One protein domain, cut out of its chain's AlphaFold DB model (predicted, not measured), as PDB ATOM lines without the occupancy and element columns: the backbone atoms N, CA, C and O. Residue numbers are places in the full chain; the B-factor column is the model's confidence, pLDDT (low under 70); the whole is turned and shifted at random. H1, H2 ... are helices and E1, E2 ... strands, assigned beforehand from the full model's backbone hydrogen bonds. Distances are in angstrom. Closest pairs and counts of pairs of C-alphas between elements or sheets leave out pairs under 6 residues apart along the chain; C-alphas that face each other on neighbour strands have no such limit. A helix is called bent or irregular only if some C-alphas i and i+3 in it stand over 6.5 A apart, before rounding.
ATOM      1  N   THR A 100     221.084 182.842 210.659       83.19
ATOM      2  CA  THR A 100     220.444 183.890 209.856       83.19
ATOM      3  C   THR A 100     221.371 184.330 208.717       83.19
ATOM      4  O   THR A 100     222.517 184.697 208.960       83.19
ATOM      5  N   VAL A 101     220.893 184.367 207.466       81.44
ATOM      6  CA  VAL A 101     221.646 184.999 206.361       81.44
ATOM      7  C   VAL A 101     221.554 186.520 206.505       81.44
ATOM      8  O   VAL A 101     220.472 187.086 206.367       81.44
ATOM      9  N   VAL A 102     222.682 187.174 206.782       80.69
ATOM     10  CA  VAL A 102     222.799 188.627 206.999       80.69
ATOM     11  C   VAL A 102     222.967 189.383 205.680       80.69
ATOM     12  O   VAL A 102     222.436 190.480 205.523       80.69
ATOM     13  N   ARG A 103     223.704 188.812 204.720       74.25
ATOM     14  CA  ARG A 103     223.960 189.426 203.407       74.25
ATOM     15  C   ARG A 103     224.078 188.350 202.335       74.25
ATOM     16  O   ARG A 103     224.629 187.288 202.598       74.25
ATOM     17  N   THR A 104     223.616 188.654 201.125       77.94
ATOM     18  CA  THR A 104     223.809 187.830 199.924       77.94
ATOM     19  C   THR A 104     224.504 188.669 198.857       77.94
ATOM     20  O   THR A 104     224.087 189.793 198.583       77.94
ATOM     21  N   VAL A 105     225.547 188.112 198.250       78.12
ATOM     22  CA  VAL A 105     226.216 188.601 197.042       78.12
ATOM     23  C   VAL A 105     225.884 187.626 195.915       78.12
ATOM     24  O   VAL A 105     225.840 186.417 196.137       78.12
ATOM     25  N   ARG A 106     225.626 188.146 194.714       79.75
ATOM     26  CA  ARG A 106     225.446 187.352 193.492       79.75
ATOM     27  C   ARG A 106     226.496 187.782 192.486       79.75
ATOM     28  O   ARG A 106     226.641 188.976 192.248       79.75
ATOM     29  N   THR A 107     227.203 186.823 191.915       81.31
ATOM     30  CA  THR A 107     228.244 187.047 190.912       81.31
ATOM     31  C   THR A 107     228.244 185.898 189.897       81.31
ATOM     32  O   THR A 107     227.343 185.054 189.909       81.31
ATOM     33  N   ARG A 108     229.231 185.864 189.004       81.88
ATOM     34  CA  ARG A 108     229.542 184.716 188.149       81.88
ATOM     35  C   ARG A 108     230.985 184.279 188.388       81.88
ATOM     36  O   ARG A 108     231.818 185.091 188.782       81.88
ATOM     37  N   MET A 109     231.270 182.998 188.189       83.31
ATOM     38  CA  MET A 109     232.625 182.450 188.262       83.31
ATOM     39  C   MET A 109     232.738 181.217 187.366       83.31
ATOM     40  O   MET A 109     231.781 180.452 187.253       83.31
ATOM     41  N   ALA A 110     233.903 181.017 186.750       84.94
ATOM     42  CA  ALA A 110     234.229 179.796 186.019       84.94
ATOM     43  C   ALA A 110     234.146 178.548 186.927       84.94
ATOM     44  O   ALA A 110     234.640 178.579 188.061       84.94
ATOM     45  N   ALA A 111     233.514 177.471 186.446       83.31
ATOM     46  CA  ALA A 111     233.251 176.267 187.244       83.31
ATOM     47  C   ALA A 111     234.530 175.645 187.827       83.31
ATOM     48  O   ALA A 111     234.579 175.342 189.017       83.31
ATOM     49  N   ASP A 112     235.580 175.520 187.014       82.50
ATOM     50  CA  ASP A 112     236.900 175.007 187.397       82.50
ATOM     51  C   ASP A 112     237.515 175.804 188.555       82.50
ATOM     52  O   ASP A 112     237.944 175.220 189.550       82.50
ATOM     53  N   ARG A 113     237.482 177.143 188.481       83.94
ATOM     54  CA  ARG A 113     238.002 178.019 189.543       83.94
ATOM     55  C   ARG A 113     237.223 177.856 190.842       83.94
ATOM     56  O   ARG A 113     237.833 177.818 191.911       83.94
ATOM     57  N   PHE A 114     235.896 177.743 190.762       83.44
ATOM     58  CA  PHE A 114     235.069 177.545 191.950       83.44
ATOM     59  C   PHE A 114     235.313 176.173 192.578       83.44
ATOM     60  O   PHE A 114     235.564 176.089 193.775       83.44
ATOM     61  N   LEU A 115     235.300 175.106 191.779       82.25
ATOM     62  CA  LEU A 115     235.487 173.731 192.245       82.25
ATOM     63  C   LEU A 115     236.891 173.500 192.825       82.25
ATOM     64  O   LEU A 115     237.016 172.852 193.866       82.25
ATOM     65  N   ALA A 116     237.930 174.090 192.224       79.06
ATOM     66  CA  ALA A 116     239.283 174.098 192.778       79.06
ATOM     67  C   ALA A 116     239.354 174.857 194.115       79.06
ATOM     68  O   ALA A 116     239.974 174.375 195.064       79.06
ATOM     69  N   TYR A 117     238.676 176.006 194.229       79.06
ATOM     70  CA  TYR A 117     238.575 176.750 195.487       79.06
ATOM     71  C   TYR A 117     237.836 175.955 196.577       79.06
ATOM     72  O   TYR A 117     238.326 175.881 197.703       79.06
ATOM     73  N   VAL A 118     236.707 175.308 196.254       76.00
ATOM     74  CA  VAL A 118     235.994 174.437 197.202       76.00
ATOM     75  C   VAL A 118     236.900 173.299 197.676       76.00
ATOM     76  O   VAL A 118     237.027 173.099 198.882       76.00
ATOM     77  N   GLY A 119     237.579 172.597 196.761       68.44
ATOM     78  CA  GLY A 119     238.502 171.519 197.129       68.44
ATOM     79  C   GLY A 119     239.669 171.996 198.006       68.44
ATOM     80  O   GLY A 119     240.031 171.338 198.978       68.44
ATOM     81  N   GLY A 120     240.204 173.189 197.729       69.12
ATOM     82  CA  GLY A 120     241.232 173.818 198.563       69.12
ATOM     83  C   GLY A 120     240.756 174.155 199.982       69.12
ATOM     84  O   GLY A 120     241.529 174.016 200.926       69.12
ATOM     85  N   VAL A 121     239.492 174.555 200.161       65.94
ATOM     86  CA  VAL A 121     238.918 174.849 201.491       65.94
ATOM     87  C   VAL A 121     238.526 173.581 202.253       65.94
ATOM     88  O   VAL A 121     238.664 173.551 203.473       65.94
ATOM     89  N   LEU A 122     238.062 172.536 201.561       63.56
ATOM     90  CA  LEU A 122     237.748 171.237 202.171       63.56
ATOM     91  C   LEU A 122     239.003 170.393 202.476       63.56
ATOM     92  O   LEU A 122     238.906 169.367 203.141       63.56
ATOM     93  N   GLY A 123     240.182 170.806 201.998       59.97
ATOM     94  CA  GLY A 123     241.446 170.087 202.193       59.97
ATOM     95  C   GLY A 123     241.601 168.832 201.326       59.97
ATOM     96  O   GLY A 123     242.596 168.120 201.449       59.97
ATOM     97  N   HIS A 124     240.648 168.561 200.432       58.62
ATOM     98  CA  HIS A 124     240.663 167.435 199.506       58.62
ATOM     99  C   HIS A 124     239.988 167.827 198.180       58.62
ATOM    100  O   HIS A 124     239.039 168.615 198.184       58.62
ATOM    101  N   PRO A 125     240.416 167.281 197.025       62.00
ATOM    102  CA  PRO A 125     239.716 167.519 195.766       62.00
ATOM    103  C   PRO A 125     238.251 167.071 195.874       62.00
ATOM    104  O   PRO A 125     237.934 166.069 196.519       62.00
ATOM    105  N   LEU A 126     237.344 167.819 195.242       67.62
ATOM    106  CA  LEU A 126     235.949 167.405 195.102       67.62
ATOM    107  C   LEU A 126     235.868 166.261 194.082       67.62
ATOM    108  O   LEU A 126     236.172 166.512 192.914       67.62
ATOM    109  N   PRO A 127     235.372 165.058 194.437       64.25
ATOM    110  CA  PRO A 127     235.225 163.972 193.469       64.25
ATOM    111  C   PRO A 127     234.346 164.370 192.279       64.25
ATOM    112  O   PRO A 127     234.614 163.982 191.153       64.25
ATOM    113  N   LEU A 128     233.327 165.207 192.512       70.75
ATOM    114  CA  LEU A 128     232.415 165.676 191.466       70.75
ATOM    115  C   LEU A 128     233.044 166.673 190.483       70.75
ATOM    116  O   LEU A 128     232.477 166.867 189.412       70.75
ATOM    117  N   ALA A 129     234.175 167.311 190.812       75.50
ATOM    118  CA  ALA A 129     234.773 168.335 189.946       75.50
ATOM    119  C   ALA A 129     235.160 167.779 188.567       75.50
ATOM    120  O   ALA A 129     235.026 168.474 187.563       75.50
ATOM    121  N   VAL A 130     235.524 166.496 188.541       76.81
ATOM    122  CA  VAL A 130     235.865 165.704 187.355       76.81
ATOM    123  C   VAL A 130     234.792 165.759 186.256       76.81
ATOM    124  O   VAL A 130     235.104 165.818 185.069       76.81
ATOM    125  N   LEU A 131     233.511 165.825 186.644       77.25
ATOM    126  CA  LEU A 131     232.372 165.886 185.721       77.25
ATOM    127  C   LEU A 131     232.320 167.213 184.948       77.25
ATOM    128  O   LEU A 131     231.780 167.278 183.845       77.25
ATOM    129  N   TYR A 132     232.880 168.270 185.535       81.56
ATOM    130  CA  TYR A 132     232.773 169.651 185.071       81.56
ATOM    131  C   TYR A 132     234.061 170.163 184.412       81.56
ATOM    132  O   TYR A 132     234.113 171.319 184.003       81.56
ATOM    133  N   GLU A 133     235.087 169.322 184.237       78.06
ATOM    134  CA  GLU A 133     236.325 169.702 183.539       78.06
ATOM    135  C   GLU A 133     236.076 170.115 182.079       78.06
ATOM    136  O   GLU A 133     236.665 171.080 181.596       78.06
ATOM    137  N   ALA A 134     235.120 169.473 181.396       72.38
ATOM    138  CA  ALA A 134     234.664 169.883 180.061       72.38
ATOM    139  C   ALA A 134     233.963 171.264 180.044       72.38
ATOM    140  O   ALA A 134     233.652 171.789 178.978       72.38
ATOM    141  N   GLN A 135     233.701 171.846 181.219       75.94
ATOM    142  CA  GLN A 135     233.137 173.182 181.430       75.94
ATOM    143  C   GLN A 135     234.168 174.144 182.057       75.94
ATOM    144  O   GLN A 135     233.794 175.197 182.575       75.94
ATOM    145  N   ALA A 136     235.467 173.821 182.009       79.88
ATOM    146  CA  ALA A 136     236.524 174.737 182.429       79.88
ATOM    147  C   ALA A 136     236.444 176.070 181.661       79.88
ATOM    148  O   ALA A 136     236.238 176.102 180.447       79.88
ATOM    149  N   GLY A 137     236.558 177.188 182.379       78.50
ATOM    150  CA  GLY A 137     236.356 178.534 181.841       78.50
ATOM    151  C   GLY A 137     234.889 178.939 181.625       78.50
ATOM    152  O   GLY A 137     234.626 180.125 181.430       78.50
ATOM    153  N   VAL A 138     233.919 178.018 181.698       83.94
ATOM    154  CA  VAL A 138     232.490 178.350 181.575       83.94
ATOM    155  C   VAL A 138     231.997 178.955 182.883       83.94
ATOM    156  O   VAL A 138     232.029 178.323 183.940       83.94
ATOM    157  N   GLU A 139     231.524 180.198 182.820       84.62
ATOM    158  CA  GLU A 139     231.004 180.894 183.991       84.62
ATOM    159  C   GLU A 139     229.599 180.440 184.383       84.62
ATOM    160  O   GLU A 139     228.661 180.548 183.588       84.62
ATOM    161  N   PHE A 140     229.417 180.088 185.654       82.44
ATOM    162  CA  PHE A 140     228.119 179.816 186.270       82.44
ATOM    163  C   PHE A 140     227.748 180.890 187.303       82.44
ATOM    164  O   PHE A 140     228.632 181.577 187.826       82.44
ATOM    165  N   PRO A 141     226.449 181.075 187.610       84.44
ATOM    166  CA  PRO A 141     226.021 181.928 188.714       84.44
ATOM    167  C   PRO A 141     226.612 181.450 190.045       84.44
ATOM    168  O   PRO A 141     226.609 180.259 190.333       84.44
ATOM    169  N   LEU A 142     227.064 182.380 190.877       82.88
ATOM    170  CA  LEU A 142     227.602 182.111 192.208       82.88
ATOM    171  C   LEU A 142     226.863 182.991 193.222       82.88
ATOM    172  O   LEU A 142     226.911 184.220 193.131       82.88
ATOM    173  N   GLU A 143     226.176 182.378 194.186       85.00
ATOM    174  CA  GLU A 143     225.651 183.082 195.360       85.00
ATOM    175  C   GLU A 143     226.606 182.916 196.544       85.00
ATOM    176  O   GLU A 143     227.036 181.809 196.856       85.00
ATOM    177  N   VAL A 144     226.905 184.010 197.243       80.88
ATOM    178  CA  VAL A 144     227.719 184.000 198.465       80.88
ATOM    179  C   VAL A 144     226.936 184.661 199.586       80.88
ATOM    180  O   VAL A 144     226.485 185.799 199.468       80.88
ATOM    181  N   TRP A 145     226.738 183.938 200.676       85.38
ATOM    182  CA  TRP A 145     225.948 184.339 201.827       85.38
ATOM    183  C   TRP A 145     226.859 184.558 203.034       85.38
ATOM    184  O   TRP A 145     227.629 183.677 203.410       85.38
ATOM    185  N   LEU A 146     226.737 185.716 203.677       81.12
ATOM    186  CA  LEU A 146     227.253 185.930 205.024       81.12
ATOM    187  C   LEU A 146     226.194 185.439 206.009       81.12
ATOM    188  O   LEU A 146     225.114 186.026 206.105       81.12
ATOM    189  N   VAL A 147     226.495 184.361 206.720       81.19
ATOM    190  CA  VAL A 147     225.603 183.693 207.668       81.19
ATOM    191  C   VAL A 147     226.056 184.024 209.084       81.19
ATOM    192  O   VAL A 147     227.203 183.779 209.443       81.19
ATOM    193  N   ARG A 148     225.162 184.572 209.905       81.94
ATOM    194  CA  ARG A 148     225.358 184.663 211.353       81.94
ATOM    195  C   ARG A 148     224.830 183.390 211.995       81.94
ATOM    196  O   ARG A 148     223.730 182.948 211.674       81.94
ATOM    197  N   VAL A 149     225.618 182.815 212.887       79.56
ATOM    198  CA  VAL A 149     225.311 181.610 213.651       79.56
ATOM    199  C   VAL A 149     224.918 182.065 215.052       79.56
ATOM    200  O   VAL A 149     225.740 182.552 215.825       79.56
ATOM    201  N   ASP A 150     223.620 181.990 215.329       71.19
ATOM    202  CA  ASP A 150     222.969 182.533 216.525       71.19
ATOM    203  C   ASP A 150     222.985 181.533 217.710       71.19
ATOM    204  O   ASP A 150     222.756 181.919 218.863       71.19
ATOM    205  N   ALA A 151     223.290 180.255 217.440       69.12
ATOM    206  CA  ALA A 151     223.516 179.186 218.418       69.12
ATOM    207  C   ALA A 151     224.568 178.174 217.901       69.12
ATOM    208  O   ALA A 151     224.762 178.100 216.690       69.12
ATOM    209  N   PRO A 152     225.239 177.386 218.771       61.06
ATOM    210  CA  PRO A 152     226.195 176.367 218.334       61.06
ATOM    211  C   PRO A 152     225.551 175.368 217.364       61.06
ATOM    212  O   PRO A 152     224.479 174.839 217.651       61.06
ATOM    213  N   ALA A 153     226.212 175.116 216.237       62.72
ATOM    214  CA  ALA A 153     225.808 174.153 215.217       62.72
ATOM    215  C   ALA A 153     227.062 173.470 214.664       62.72
ATOM    216  O   ALA A 153     228.108 174.123 214.554       62.72
ATOM    217  N   LEU A 154     226.974 172.186 214.307       60.31
ATOM    218  CA  LEU A 154     228.080 171.527 213.617       60.31
ATOM    219  C   LEU A 154     228.223 172.114 212.199       60.31
ATOM    220  O   LEU A 154     227.211 172.421 211.560       60.31
ATOM    221  N   PRO A 155     229.454 172.279 211.670       62.12
ATOM    222  CA  PRO A 155     229.648 172.828 210.330       62.12
ATOM    223  C   PRO A 155     228.922 172.041 209.229       62.12
ATOM    224  O   PRO A 155     228.418 172.640 208.283       62.12
ATOM    225  N   GLU A 156     228.826 170.720 209.369       57.25
ATOM    226  CA  GLU A 156     228.132 169.839 208.423       57.25
ATOM    227  C   GLU A 156     226.618 170.115 208.407       57.25
ATOM    228  O   GLU A 156     226.074 170.466 207.363       57.25
ATOM    229  N   GLU A 157     225.962 170.094 209.574       64.25
ATOM    230  CA  GLU A 157     224.527 170.398 209.736       64.25
ATOM    231  C   GLU A 157     224.162 171.796 209.208       64.25
ATOM    232  O   GLU A 157     223.128 171.996 208.563       64.25
ATOM    233  N   LEU A 158     225.020 172.788 209.476       74.12
ATOM    234  CA  LEU A 158     224.847 174.150 208.980       74.12
ATOM    235  C   LEU A 158     225.000 174.207 207.453       74.12
ATOM    236  O   LEU A 158     224.184 174.846 206.786       74.12
ATOM    237  N   GLY A 159     226.002 173.518 206.897       70.50
ATOM    238  CA  GLY A 159     226.214 173.389 205.458       70.50
ATOM    239  C   GLY A 159     225.005 172.774 204.752       70.50
ATOM    240  O   GLY A 159     224.455 173.389 203.838       70.50
ATOM    241  N   GLU A 160     224.520 171.624 205.224       70.75
ATOM    242  CA  GLU A 160     223.335 170.951 204.677       70.75
ATOM    243  C   GLU A 160     222.082 171.837 204.723       70.75
ATOM    244  O   GLU A 160     221.361 171.963 203.728       70.75
ATOM    245  N   ALA A 161     221.835 172.521 205.846       77.44
ATOM    246  CA  ALA A 161     220.681 173.405 205.998       77.44
ATOM    247  C   ALA A 161     220.727 174.622 205.048       77.44
ATOM    248  O   ALA A 161     219.684 175.091 204.569       77.44
ATOM    249  N   LEU A 162     221.926 175.131 204.746       80.25
ATOM    250  CA  LEU A 162     222.144 176.227 203.796       80.25
ATOM    251  C   LEU A 162     222.047 175.747 202.338       80.25
ATOM    252  O   LEU A 162     221.402 176.417 201.528       80.25
ATOM    253  N   VAL A 163     222.568 174.559 202.014       77.50
ATOM    254  CA  VAL A 163     222.387 173.903 200.704       77.50
ATOM    255  C   VAL A 163     220.909 173.634 200.427       77.50
ATOM    256  O   VAL A 163     220.406 174.009 199.367       77.50
ATOM    257  N   GLY A 164     220.172 173.076 201.392       73.94
ATOM    258  CA  GLY A 164     218.730 172.847 201.270       73.94
ATOM    259  C   GLY A 164     217.953 174.142 201.007       73.94
ATOM    260  O   GLY A 164     217.055 174.176 200.162       73.94
ATOM    261  N   ARG A 165     218.347 175.251 201.654       80.19
ATOM    262  CA  ARG A 165     217.809 176.590 201.360       80.19
ATOM    263  C   ARG A 165     218.153 177.060 199.943       80.19
ATOM    264  O   ARG A 165     217.300 177.684 199.313       80.19
ATOM    265  N   ALA A 166     219.367 176.808 199.458       74.00
ATOM    266  CA  ALA A 166     219.811 177.241 198.134       74.00
ATOM    267  C   ALA A 166     219.026 176.523 197.027       74.00
ATOM    268  O   ALA A 166     218.434 177.183 196.174       74.00
ATOM    269  N   ILE A 167     218.904 175.194 197.123       69.94
ATOM    270  CA  ILE A 167     218.118 174.357 196.202       69.94
ATOM    271  C   ILE A 167     216.640 174.792 196.187       69.94
ATOM    272  O   ILE A 167     216.044 174.972 195.122       69.94
ATOM    273  N   ALA A 168     216.047 175.031 197.362       69.44
ATOM    274  CA  ALA A 168     214.676 175.539 197.461       69.44
ATOM    275  C   ALA A 168     214.512 176.942 196.836       69.44
ATOM    276  O   ALA A 168     213.442 177.274 196.328       69.44
ATOM    277  N   GLY A 169     215.568 177.764 196.843       63.94
ATOM    278  CA  GLY A 169     215.599 179.075 196.193       63.94
ATOM    279  C   GLY A 169     215.719 179.012 194.666       63.94
ATOM    280  O   GLY A 169     215.127 179.852 193.983       63.94
ATOM    281  N   THR A 170     216.435 178.020 194.122       59.88
ATOM    282  CA  THR A 170     216.590 177.825 192.668       59.88
ATOM    283  C   THR A 170     215.332 177.272 191.993       59.88
ATOM    284  O   THR A 170     215.131 177.504 190.805       59.88
ATOM    285  N   THR A 183     219.603 170.899 188.812       64.38
ATOM    286  CA  THR A 183     220.968 171.374 189.107       64.38
ATOM    287  C   THR A 183     221.587 170.634 190.294       64.38
ATOM    288  O   THR A 183     220.885 170.345 191.265       64.38
ATOM    289  N   GLU A 184     222.898 170.396 190.267       70.38
ATOM    290  CA  GLU A 184     223.678 169.938 191.421       70.38
ATOM    291  C   GLU A 184     224.272 171.118 192.215       70.38
ATOM    292  O   GLU A 184     224.751 172.086 191.618       70.38
ATOM    293  N   PRO A 185     224.253 171.066 193.560       70.44
ATOM    294  CA  PRO A 185     224.843 172.091 194.411       70.44
ATOM    295  C   PRO A 185     226.355 171.878 194.591       70.44
ATOM    296  O   PRO A 185     226.770 171.001 195.347       70.44
ATOM    297  N   ALA A 186     227.192 172.728 193.997       73.00
ATOM    298  CA  ALA A 186     228.564 172.902 194.478       73.00
ATOM    299  C   ALA A 186     228.566 173.986 195.565       73.00
ATOM    300  O   ALA A 186     227.985 175.055 195.369       73.00
ATOM    301  N   TRP A 187     229.190 173.737 196.717       78.38
ATOM    302  CA  TRP A 187     229.176 174.682 197.835       78.38
ATOM    303  C   TRP A 187     230.431 174.600 198.702       78.38
ATOM    304  O   TRP A 187     231.134 173.596 198.704       78.38
ATOM    305  N   VAL A 188     230.690 175.662 199.461       73.62
ATOM    306  CA  VAL A 188     231.769 175.732 200.452       73.62
ATOM    307  C   VAL A 188     231.359 176.625 201.612       73.62
ATOM    308  O   VAL A 188     230.723 177.661 201.409       73.62
ATOM    309  N   MET A 189     231.751 176.247 202.827       71.62
ATOM    310  CA  MET A 189     231.545 177.056 204.022       71.62
ATOM    311  C   MET A 189     232.871 177.325 204.742       71.62
ATOM    312  O   MET A 189     233.692 176.427 204.892       71.62
ATOM    313  N   THR A 190     233.107 178.567 205.171       68.00
ATOM    314  CA  THR A 190     234.380 178.968 205.791       68.00
ATOM    315  C   THR A 190     234.235 180.168 206.728       68.00
ATOM    316  O   THR A 190     233.526 181.130 206.434       68.00
ATOM    317  N   GLY A 191     234.937 180.122 207.863       58.47
ATOM    318  CA  GLY A 191     235.069 181.242 208.802       58.47
ATOM    319  C   GLY A 191     236.346 182.072 208.613       58.47
ATOM    320  O   GLY A 191     236.635 182.930 209.442       58.47
ATOM    321  N   SER A 192     237.156 181.802 207.580       56.28
ATOM    322  CA  SER A 192     238.502 182.382 207.471       56.28
ATOM    323  C   SER A 192     238.538 183.778 206.832       56.28
ATOM    324  O   SER A 192     237.880 184.064 205.830       56.28
ATOM    325  N   SER A 193     239.426 184.633 207.342       51.91
ATOM    326  CA  SER A 193     239.736 185.947 206.753       51.91
ATOM    327  C   SER A 193     240.403 185.853 205.372       51.91
ATOM    328  O   SER A 193     240.429 186.833 204.632       51.91
ATOM    329  N   ALA A 194     240.963 184.692 205.014       51.19
ATOM    330  CA  ALA A 194     241.582 184.459 203.709       51.19
ATOM    331  C   ALA A 194     240.528 184.325 202.598       51.19
ATOM    332  O   ALA A 194     240.667 184.957 201.554       51.19
ATOM    333  N   ALA A 195     239.437 183.600 202.864       52.38
ATOM    334  CA  ALA A 195     238.291 183.486 201.961       52.38
ATOM    335  C   ALA A 195     237.661 184.848 201.630       52.38
ATOM    336  O   ALA A 195     237.350 185.131 200.476       52.38
ATOM    337  N   LEU A 196     237.542 185.729 202.631       53.19
ATOM    338  CA  LEU A 196     237.076 187.109 202.449       53.19
ATOM    339  C   LEU A 196     237.966 187.917 201.493       53.19
ATOM    340  O   LEU A 196     237.452 188.679 200.677       53.19
ATOM    341  N   ARG A 197     239.293 187.743 201.568       56.06
ATOM    342  CA  ARG A 197     240.242 188.401 200.655       56.06
ATOM    343  C   ARG A 197     240.168 187.828 199.240       56.06
ATOM    344  O   ARG A 197     240.157 188.602 198.291       56.06
ATOM    345  N   ALA A 198     240.047 186.506 199.103       52.09
ATOM    346  CA  ALA A 198     239.836 185.860 197.807       52.09
ATOM    347  C   ALA A 198     238.530 186.333 197.142       52.09
ATOM    348  O   ALA A 198     238.517 186.607 195.948       52.09
ATOM    349  N   LEU A 199     237.457 186.517 197.922       51.16
ATOM    350  CA  LEU A 199     236.189 187.074 197.441       51.16
ATOM    351  C   LEU A 199     236.288 188.547 197.027       51.16
ATOM    352  O   LEU A 199     235.701 188.923 196.020       51.16
ATOM    353  N   HIS A 200     237.045 189.370 197.758       52.34
ATOM    354  CA  HIS A 200     237.306 190.762 197.367       52.34
ATOM    355  C   HIS A 200     238.151 190.893 196.087       52.34
ATOM    356  O   HIS A 200     238.051 191.913 195.416       52.34
ATOM    357  N   ALA A 201     238.962 189.887 195.744       51.28
ATOM    358  CA  ALA A 201     239.778 189.872 194.526       51.28
ATOM    359  C   ALA A 201     238.997 189.472 193.255       51.28
ATOM    360  O   ALA A 201     239.544 189.518 192.153       51.28
ATOM    361  N   LEU A 202     237.731 189.069 193.392       46.78
ATOM    362  CA  LEU A 202     236.843 188.734 192.280       46.78
ATOM    363  C   LEU A 202     236.004 189.960 191.910       46.78
ATOM    364  O   LEU A 202     234.869 190.095 192.367       46.78
ATOM    365  N   GLU A 203     236.543 190.854 191.081       42.53
ATOM    366  CA  GLU A 203     235.747 191.955 190.528       42.53
ATOM    367  C   GLU A 203     234.896 191.509 189.330       42.53
ATOM    368  O   GLU A 203     235.419 191.020 188.327       42.53
ATOM    369  N   SER A 217     233.318 186.414 216.238       55.75
ATOM    370  CA  SER A 217     232.980 185.025 216.565       55.75
ATOM    371  C   SER A 217     231.476 184.774 216.407       55.75
ATOM    372  O   SER A 217     230.678 185.411 217.096       55.75
ATOM    373  N   GLY A 218     231.098 183.865 215.500       66.62
ATOM    374  CA  GLY A 218     229.695 183.572 215.173       66.62
ATOM    375  C   GLY A 218     229.223 184.020 213.780       66.62
ATOM    376  O   GLY A 218     228.020 184.081 213.554       66.62
ATOM    377  N   HIS A 219     230.120 184.323 212.836       75.12
ATOM    378  CA  HIS A 219     229.769 184.500 211.419       75.12
ATOM    379  C   HIS A 219     230.569 183.559 210.512       75.12
ATOM    380  O   HIS A 219     231.733 183.269 210.777       75.12
ATOM    381  N   VAL A 220     229.941 183.116 209.423       75.88
ATOM    382  CA  VAL A 220     230.490 182.171 208.443       75.88
ATOM    383  C   VAL A 220     230.110 182.628 207.036       75.88
ATOM    384  O   VAL A 220     229.011 183.137 206.818       75.88
ATOM    385  N   LEU A 221     230.998 182.444 206.065       78.81
ATOM    386  CA  LEU A 221     230.655 182.557 204.652       78.81
ATOM    387  C   LEU A 221     230.190 181.205 204.128       78.81
ATOM    388  O   LEU A 221     230.866 180.205 204.348       78.81
ATOM    389  N   PHE A 222     229.094 181.202 203.379       83.38
ATOM    390  CA  PHE A 222     228.608 180.064 202.607       83.38
ATOM    391  C   PHE A 222     228.514 180.476 201.138       83.38
ATOM    392  O   PHE A 222     227.776 181.401 200.813       83.38
ATOM    393  N   ALA A 223     229.261 179.827 200.252       83.56
ATOM    394  CA  ALA A 223     229.197 180.066 198.814       83.56
ATOM    395  C   ALA A 223     228.581 178.857 198.105       83.56
ATOM    396  O   ALA A 223     228.871 177.722 198.474       83.56
ATOM    397  N   PHE A 224     227.744 179.104 197.100       84.31
ATOM    398  CA  PHE A 224     226.962 178.101 196.379       84.31
ATOM    399  C   PHE A 224     226.883 178.423 194.880       84.31
ATOM    400  O   PHE A 224     226.537 179.539 194.487       84.31
ATOM    401  N   MET A 225     227.135 177.414 194.053       83.50
ATOM    402  CA  MET A 225     227.038 177.447 192.597       83.50
ATOM    403  C   MET A 225     226.123 176.299 192.126       83.50
ATOM    404  O   MET A 225     226.427 175.135 192.406       83.50
ATOM    405  N   PRO A 226     225.012 176.583 191.421       82.25
ATOM    406  CA  PRO A 226     224.208 175.562 190.770       82.25
ATOM    407  C   PRO A 226     224.886 175.136 189.462       82.25
ATOM    408  O   PRO A 226     224.948 175.906 188.502       82.25
ATOM    409  N   LEU A 227     225.365 173.898 189.430       81.69
ATOM    410  CA  LEU A 227     225.937 173.260 188.248       81.69
ATOM    411  C   LEU A 227     224.878 172.389 187.545       81.69
ATOM    412  O   LEU A 227     223.920 171.956 188.191       81.69
ATOM    413  N   PRO A 228     224.983 172.132 186.230       78.62
ATOM    414  CA  PRO A 228     224.060 171.236 185.536       78.62
ATOM    415  C   PRO A 228     224.293 169.796 186.008       78.62
ATOM    416  O   PRO A 228     225.419 169.318 185.932       78.62
ATOM    417  N   ARG A 229     223.266 169.079 186.485       79.69
ATOM    418  CA  ARG A 229     223.441 167.663 186.848       79.69
ATOM    419  C   ARG A 229     223.880 166.877 185.617       79.69
ATOM    420  O   ARG A 229     223.187 166.904 184.607       79.69
TER     421      ARG A 229
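Overview. This is residues 100 to 170, 183 to 203 and 217 to 229 of the 1248 residues of an uncharacterized protein of Streptomyces sp. WAC01280 (UniProt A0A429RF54). A twisted slab of four antiparallel strands has helices on both faces: H1 and H2, a helical hairpin, on one, and the long helix H3 on the other, where the sheet curls round it. These make three layers, a sheet between helices, while the short helix H4 only grazes the sheet. The printed part has 105 residues with four named helices and four named strands, in the order E1 H1 H2 E2 H3 E3 H4 E4, and the sheet's order is E1 - E2 - E4 - E3. The class is mixed, helices and strands; the whole is compact, with a radius of gyration of the C-alphas of 13.2 A and spans of 41 by 28 by 25 A.

Arrangement. Start at E1, residues 100 to 110, an edge strand that bends by 65 degrees at residue 103. Its antiparallel neighbour, at 160 degrees, is E2, residues 139 to 149; look at N 105 and O 144, 2.8 A apart and within hydrogen-bond range. E2 is antiparallel to E4, residues 219 to 228, at 153 degrees, with N 145 and O 222 at 2.7 A. E4 is antiparallel to the other edge strand, E3, residues 183 to 190, at 159 degrees, with N 186 and O 225 at 3.0 A. H1, residues 111 to 122, is on the sheet at a height of 8.8 A, slantwise to the strands, at 43 degrees to E3 on the local plane; its closest C-alphas to E3 are those of Val 118 and Val 188, 5.5 A. With residues 111 to 116 alone H1 touches H2, residues 127 to 135, closest at the C-alphas of Leu 115 and Ala 129, 5.9 A, at a shallow tilt of 20 degrees, opposite ways. H2 is irregular, with C-alphas 131 and 134 7.3 A apart. H3, residues 155 to 170, is on the sheet, its closest C-alphas to E3 being those of Gly 159 and Met 189, 6.6 A. H4, residues 193 to 200, grazes the sheet with residues 193 to 199 and is apart from H1. Every O i to N i+4 pair is within hydrogen-bond range in H1, H3 and H4; in H2 it is 1 of 5, beside 3 of 6 O i to N i+3 pairs.

Along the chain. Find C-alpha 100 at (220.444, 183.890, 209.856), where E1 begins its 27.8 A. H1 then spans 16.4 A and H2 15.3 A. From C-alpha 139 at (231.004, 180.894, 183.991), E2 runs 30.2 A. H3 spans 22.5 A, E3 22.7 A and H4 10.8 A; E4 runs 29.6 A to C-alpha 228 at (224.060, 171.236, 185.536).

Size, cuts and confidence. The two C-alphas farthest apart are those of Ala 134 and Ala 151, 41.0 A. Residues 171 to 182 and 204 to 216 are not printed; the gaps are 8.6 A from C-alpha 170 to 183 and 27.1 A from C-alpha 203 to 217. The links that are printed whole are tight. Mean pLDDT of the printed part is 72.2, with 37 residues under 70, among them residues 190 to 203.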